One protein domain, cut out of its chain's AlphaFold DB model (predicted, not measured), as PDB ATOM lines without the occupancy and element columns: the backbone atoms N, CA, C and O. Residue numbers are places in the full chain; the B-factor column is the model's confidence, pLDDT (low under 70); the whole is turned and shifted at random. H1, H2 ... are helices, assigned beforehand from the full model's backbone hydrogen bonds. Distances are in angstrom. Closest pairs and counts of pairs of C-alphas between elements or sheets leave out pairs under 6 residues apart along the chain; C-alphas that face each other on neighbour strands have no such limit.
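Overview. This is residues 537 to 586 of the 823 residues of the protein "Unnamed product" of Ostreococcus tauri (UniProt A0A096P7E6). Two longer helices, H1 and H2, make a flat V joined at its tip, and the short H3 sits between the arms, packing on both. The printed part has 50 residues with three named helices in the order H1, H2, H3 and no named strand; its class is all helix. It is compact, with a radius of gyration of the C-alphas of 10.9 A, and spans 33 by 24 by 12 A.

Arrangement. H1, residues 537 to 553, touches H2, residues 555 to 569, with residues 547 to 551 alone, closest at the C-alphas of Ala 547 and Leu 558, 6.8 A apart. They run opposite ways at a steep tilt of 47 degrees. H3, residues 573 to 580, touches H2, closest at the C-alphas of Ser 562 and Leu 573, 4.4 A apart, the same way at a steep tilt of 63 degrees. H1 touches H3 with residues 537 to 544 alone, opposite ways at a shallow tilt of 18 degrees; the closest C-alphas, of Ser 537 and Leu 580, are 5.9 A apart. Every O i to N i+4 pair is within hydrogen-bond range in H2 and H3, and 10 of 13 in H1.

Along the chain. H1 is 24.3 A long from C-alpha 537 at (18.343, 30.261, 11.693), H2 20.7 A, and H3 10.7 A, ending at C-alpha 580 at (13.799, 26.463, 12.047).

Size, cuts and confidence. The C-alphas farthest apart, of Thr 553 and Ile 586, are 32.9 A apart. Both links are tight, the printed part has no cut, and no printed residue is under 70 in pLDDT.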
ATOM      1  N   SER A 537      17.227  30.616  10.800       81.50
ATOM      2  CA  SER A 537      18.343  30.261  11.693       81.50
ATOM      3  C   SER A 537      18.902  31.459  12.487       81.50
ATOM      4  O   SER A 537      19.276  31.333  13.659       81.50
ATOM      5  N   LYS A 538      18.882  32.662  11.887       77.88
ATOM      6  CA  LYS A 538      19.281  33.933  12.526       77.88
ATOM      7  C   LYS A 538      18.465  34.263  13.781       77.88
ATOM      8  O   LYS A 538      18.968  34.956  14.661       77.88
ATOM      9  N   ILE A 539      17.234  33.768  13.862       78.44
ATOM     10  CA  ILE A 539      16.293  33.994  14.962       78.44
ATOM     11  C   ILE A 539      16.455  32.905  16.025       78.44
ATOM     12  O   ILE A 539      16.400  33.184  17.225       78.44
ATOM     13  N   VAL A 540      16.725  31.668  15.595       83.44
ATOM     14  CA  VAL A 540      16.839  30.521  16.500       83.44
ATOM     15  C   VAL A 540      18.003  30.676  17.465       83.44
ATOM     16  O   VAL A 540      17.828  30.471  18.665       83.44
ATOM     17  N   ARG A 541      19.182  31.098  16.992       80.12
ATOM     18  CA  ARG A 541      20.371  31.209  17.852       80.12
ATOM     19  C   ARG A 541      20.161  32.165  19.044       80.12
ATOM     20  O   ARG A 541      20.446  31.745  20.171       80.12
ATOM     21  N   PRO A 542      19.648  33.403  18.865       74.44
ATOM     22  CA  PRO A 542      19.243  34.259  19.980       74.44
ATOM     23  C   PRO A 542      18.203  33.611  20.898       74.44
ATOM     24  O   PRO A 542      18.378  33.651  22.114       74.44
ATOM     25  N   ILE A 543      17.165  32.971  20.346       81.31
ATOM     26  CA  ILE A 543      16.114  32.338  21.155       81.31
ATOM     27  C   ILE A 543      16.664  31.158  21.956       81.31
ATOM     28  O   ILE A 543      16.325  31.032  23.123       81.31
ATOM     29  N   ARG A 544      17.554  30.324  21.410       85.19
ATOM     30  CA  ARG A 544      18.197  29.230  22.157       85.19
ATOM     31  C   ARG A 544      19.139  29.740  23.233       85.19
ATOM     32  O   ARG A 544      19.141  29.206  24.341       85.19
ATOM     33  N   ALA A 545      19.931  30.770  22.935       80.06
ATOM     34  CA  ALA A 545      20.791  31.405  23.929       80.06
ATOM     35  C   ALA A 545      19.955  31.989  25.080       80.06
ATOM     36  O   ALA A 545      20.275  31.781  26.254       80.06
ATOM     37  N   MET A 546      18.845  32.645  24.736       76.00
ATOM     38  CA  MET A 546      17.866  33.163  25.683       76.00
ATOM     39  C   MET A 546      17.179  32.033  26.450       76.00
ATOM     40  O   MET A 546      17.126  32.076  27.667       76.00
ATOM     41  N   ALA A 547      16.737  30.965  25.792       81.25
ATOM     42  CA  ALA A 547      16.119  29.818  26.440       81.25
ATOM     43  C   ALA A 547      17.091  29.143  27.413       81.25
ATOM     44  O   ALA A 547      16.711  28.808  28.530       81.25
ATOM     45  N   LYS A 548      18.371  29.013  27.054       84.56
ATOM     46  CA  LYS A 548      19.401  28.470  27.947       84.56
ATOM     47  C   LYS A 548      19.585  29.329  29.202       84.56
ATOM     48  O   LYS A 548      19.670  28.770  30.292       84.56
ATOM     49  N   SER A 549      19.616  30.658  29.074       78.12
ATOM     50  CA  SER A 549      19.751  31.567  30.225       78.12
ATOM     51  C   SER A 549      18.451  31.710  31.035       78.12
ATOM     52  O   SER A 549      18.481  31.813  32.265       78.12
ATOM     53  N   MET A 550      17.296  31.645  30.372       78.50
ATOM     54  CA  MET A 550      15.965  31.753  30.973       78.50
ATOM     55  C   MET A 550      15.479  30.452  31.603       78.50
ATOM     56  O   MET A 550      14.676  30.518  32.526       78.50
ATOM     57  N   ARG A 551      15.985  29.277  31.210       82.56
ATOM     58  CA  ARG A 551      15.641  27.998  31.865       82.56
ATOM     59  C   ARG A 551      15.888  28.042  33.377       82.56
ATOM     60  O   ARG A 551      15.107  27.469  34.126       82.56
ATOM     61  N   ALA A 552      16.920  28.760  33.823       77.06
ATOM     62  CA  ALA A 552      17.219  28.932  35.244       77.06
ATOM     63  C   ALA A 552      16.439  30.082  35.911       77.06
ATOM     64  O   ALA A 552      16.140  30.006  37.098       77.06
ATOM     65  N   THR A 553      16.127  31.154  35.176       76.81
ATOM     66  CA  THR A 553      15.643  32.421  35.765       76.81
ATOM     67  C   THR A 553      14.165  32.712  35.503       76.81
ATOM     68  O   THR A 553      13.512  33.355  36.316       76.81
ATOM     69  N   HIS A 554      13.618  32.220  34.392       80.12
ATOM     70  CA  HIS A 554      12.259  32.481  33.913       80.12
ATOM     71  C   HIS A 554      11.638  31.240  33.230       80.12
ATOM     72  O   HIS A 554      11.141  31.338  32.104       80.12
ATOM     73  N   PRO A 555      11.621  30.059  33.883       84.75
ATOM     74  CA  PRO A 555      11.129  28.819  33.272       84.75
ATOM     75  C   PRO A 555       9.663  28.908  32.823       84.75
ATOM     76  O   PRO A 555       9.288  28.293  31.829       84.75
ATOM     77  N   ARG A 556       8.851  29.732  33.503       86.06
ATOM     78  CA  ARG A 556       7.443  29.961  33.149       86.06
ATOM     79  C   ARG A 556       7.260  30.590  31.770       86.06
ATOM     80  O   ARG A 556       6.308  30.232  31.101       86.06
ATOM     81  N   LEU A 557       8.158  31.478  31.327       84.50
ATOM     82  CA  LEU A 557       8.035  32.089  29.997       84.50
ATOM     83  C   LEU A 557       8.294  31.061  28.892       84.50
ATOM     84  O   LEU A 557       7.582  31.019  27.899       84.50
ATOM     85  N   LEU A 558       9.307  30.209  29.061       87.56
ATOM     86  CA  LEU A 558       9.602  29.157  28.084       87.56
ATOM     87  C   LEU A 558       8.500  28.099  28.048       87.56
ATOM     88  O   LEU A 558       8.164  27.597  26.976       87.56
ATOM     89  N   GLN A 559       7.930  27.787  29.212       91.31
ATOM     90  CA  GLN A 559       6.751  26.940  29.314       91.31
ATOM     91  C   GLN A 559       5.557  27.568  28.586       91.31
ATOM     92  O   GLN A 559       4.956  26.888  27.768       91.31
ATOM     93  N   ASP A 560       5.275  28.852  28.807       92.75
ATOM     94  CA  ASP A 560       4.195  29.601  28.150       92.75
ATOM     95  C   ASP A 560       4.353  29.634  26.618       92.75
ATOM     96  O   ASP A 560       3.432  29.270  25.889       92.75
ATOM     97  N   LEU A 561       5.559  29.924  26.110       91.69
ATOM     98  CA  LEU A 561       5.880  29.821  24.678       91.69
ATOM     99  C   LEU A 561       5.598  28.418  24.118       91.69
ATOM    100  O   LEU A 561       4.996  28.280  23.053       91.69
ATOM    101  N   SER A 562       6.031  27.379  24.835       94.50
ATOM    102  CA  SER A 562       5.856  25.985  24.420       94.50
ATOM    103  C   SER A 562       4.389  25.538  24.488       94.50
ATOM    104  O   SER A 562       3.898  24.892  23.568       94.50
ATOM    105  N   GLU A 563       3.651  25.914  25.534       95.06
ATOM    106  CA  GLU A 563       2.219  25.635  25.692       95.06
ATOM    107  C   GLU A 563       1.385  26.369  24.637       95.06
ATOM    108  O   GLU A 563       0.440  25.800  24.075       95.06
ATOM    109  N   ARG A 564       1.767  27.605  24.292       93.50
ATOM    110  CA  ARG A 564       1.159  28.345  23.189       93.50
ATOM    111  C   ARG A 564       1.352  27.623  21.863       93.50
ATOM    112  O   ARG A 564       0.363  27.378  21.171       93.50
ATOM    113  N   LEU A 565       2.582  27.251  21.512       92.12
ATOM    114  CA  LEU A 565       2.862  26.509  20.274       92.12
ATOM    115  C   LEU A 565       2.144  25.160  20.264       92.12
ATOM    116  O   LEU A 565       1.560  24.776  19.254       92.12
ATOM    117  N   LYS A 566       2.072  24.475  21.408       93.69
ATOM    118  CA  LYS A 566       1.401  23.178  21.499       93.69
ATOM    119  C   LYS A 566      -0.102  23.308  21.287       93.69
ATOM    120  O   LYS A 566      -0.693  22.488  20.593       93.69
ATOM    121  N   SER A 567      -0.723  24.341  21.852       92.19
ATOM    122  CA  SER A 567      -2.166  24.577  21.720       92.19
ATOM    123  C   SER A 567      -2.579  25.128  20.352       92.19
ATOM    124  O   SER A 567      -3.690  24.851  19.902       92.19
ATOM    125  N   THR A 568      -1.713  25.895  19.686       88.50
ATOM    126  CA  THR A 568      -2.024  26.522  18.389       88.50
ATOM    127  C   THR A 568      -1.507  25.735  17.190       88.50
ATOM    128  O   THR A 568      -2.117  25.805  16.127       88.50
ATOM    129  N   ARG A 569      -0.399  25.003  17.330       88.50
ATOM    130  CA  ARG A 569       0.306  24.309  16.236       88.50
ATOM    131  C   ARG A 569       0.556  22.824  16.501       88.50
ATOM    132  O   ARG A 569       0.993  22.131  15.595       88.50
ATOM    133  N   GLY A 570       0.313  22.331  17.716       91.50
ATOM    134  CA  GLY A 570       0.634  20.949  18.084       91.50
ATOM    135  C   GLY A 570       2.130  20.680  18.288       91.50
ATOM    136  O   GLY A 570       2.513  19.520  18.390       91.50
ATOM    137  N   LEU A 571       2.964  21.723  18.376       92.31
ATOM    138  CA  LEU A 571       4.427  21.631  18.481       92.31
ATOM    139  C   LEU A 571       4.923  22.183  19.818       92.31
ATOM    140  O   LEU A 571       4.353  23.138  20.336       92.31
ATOM    141  N   SER A 572       6.002  21.637  20.377       95.12
ATOM    142  CA  SER A 572       6.701  22.313  21.476       95.12
ATOM    143  C   SER A 572       7.591  23.452  20.962       95.12
ATOM    144  O   SER A 572       7.854  23.576  19.760       95.12
ATOM    145  N   LEU A 573       8.089  24.290  21.879       93.56
ATOM    146  CA  LEU A 573       9.100  25.294  21.534       93.56
ATOM    147  C   LEU A 573      10.367  24.639  20.963       93.56
ATOM    148  O   LEU A 573      10.863  25.100  19.944       93.56
ATOM    149  N   ASP A 574      10.867  23.562  21.574       93.75
ATOM    150  CA  ASP A 574      12.079  22.891  21.092       93.75
ATOM    151  C   ASP A 574      11.853  22.254  19.706       93.75
ATOM    152  O   ASP A 574      12.697  22.440  18.834       93.75
ATOM    153  N   ASP A 575      10.693  21.628  19.447       94.62
ATOM    154  CA  ASP A 575      10.351  21.103  18.107       94.62
ATOM    155  C   ASP A 575      10.355  22.218  17.053       94.62
ATOM    156  O   ASP A 575      10.904  22.065  15.963       94.62
ATOM    157  N   THR A 576       9.780  23.372  17.401       93.44
ATOM    158  CA  THR A 576       9.723  24.547  16.523       93.44
ATOM    159  C   THR A 576      11.127  25.060  16.200       93.44
ATOM    160  O   THR A 576      11.446  25.294  15.035       93.44
ATOM    161  N   LEU A 577      11.992  25.205  17.212       92.94
ATOM    162  CA  LEU A 577      13.368  25.668  17.014       92.94
ATOM    163  C   LEU A 577      14.206  24.666  16.209       92.94
ATOM    164  O   LEU A 577      14.990  25.097  15.370       92.94
ATOM    165  N   ASN A 578      14.003  23.360  16.413       92.88
ATOM    166  CA  ASN A 578      14.659  22.308  15.634       92.88
ATOM    167  C   ASN A 578      14.289  22.419  14.143       92.88
ATOM    168  O   ASN A 578      15.165  22.377  13.282       92.88
ATOM    169  N   VAL A 579      13.007  22.626  13.811       92.25
ATOM    170  CA  VAL A 579      12.589  22.823  12.409       92.25
ATOM    171  C   VAL A 579      13.227  24.076  11.808       92.25
ATOM    172  O   VAL A 579      13.763  24.007  10.705       92.25
ATOM    173  N   LEU A 580      13.214  25.202  12.524       92.12
ATOM    174  CA  LEU A 580      13.799  26.463  12.047       92.12
ATOM    175  C   LEU A 580      15.332  26.392  11.858       92.12
ATOM    176  O   LEU A 580      15.893  27.191  11.108       92.12
ATOM    177  N   GLU A 581      16.009  25.446  12.517       90.31
ATOM    178  CA  GLU A 581      17.437  25.129  12.340       90.31
ATOM    179  C   GLU A 581      17.723  24.101  11.233       90.31
ATOM    180  O   GLU A 581      18.885  23.789  10.985       90.31
ATOM    181  N   GLY A 582      16.693  23.582  10.560       88.25
ATOM    182  CA  GLY A 582      16.849  22.564   9.516       88.25
ATOM    183  C   GLY A 582      16.952  21.130  10.052       88.25
ATOM    184  O   GLY A 582      17.270  20.199   9.307       88.25
ATOM    185  N   GLU A 583      16.652  20.891  11.334       91.06
ATOM    186  CA  GLU A 583      16.632  19.539  11.911       91.06
ATOM    187  C   GLU A 583      15.340  18.765  11.575       91.06
ATOM    188  O   GLU A 583      15.328  17.540  11.670       91.06
ATOM    189  N   GLY A 584      14.290  19.442  11.090       89.38
ATOM    190  CA  GLY A 584      13.001  18.844  10.698       89.38
ATOM    191  C   GLY A 584      12.993  18.105   9.348       89.38
ATOM    192  O   GLY A 584      14.043  17.814   8.782       89.38
ATOM    193  N   GLU A 585      11.805  17.805   8.813       92.19
ATOM    194  CA  GLU A 585      11.640  17.089   7.527       92.19
ATOM    195  C   GLU A 585      12.068  17.912   6.302       92.19
ATOM    196  O   GLU A 585      12.421  17.356   5.267       92.19
ATOM    197  N   ILE A 586      12.071  19.239   6.424       94.62
ATOM    198  CA  ILE A 586      12.473  20.150   5.354       94.62
ATOM    199  C   ILE A 586      13.999  20.250   5.327       94.62
ATOM    200  O   ILE A 586      14.583  20.930   6.171       94.62
TER     201      ILE A 586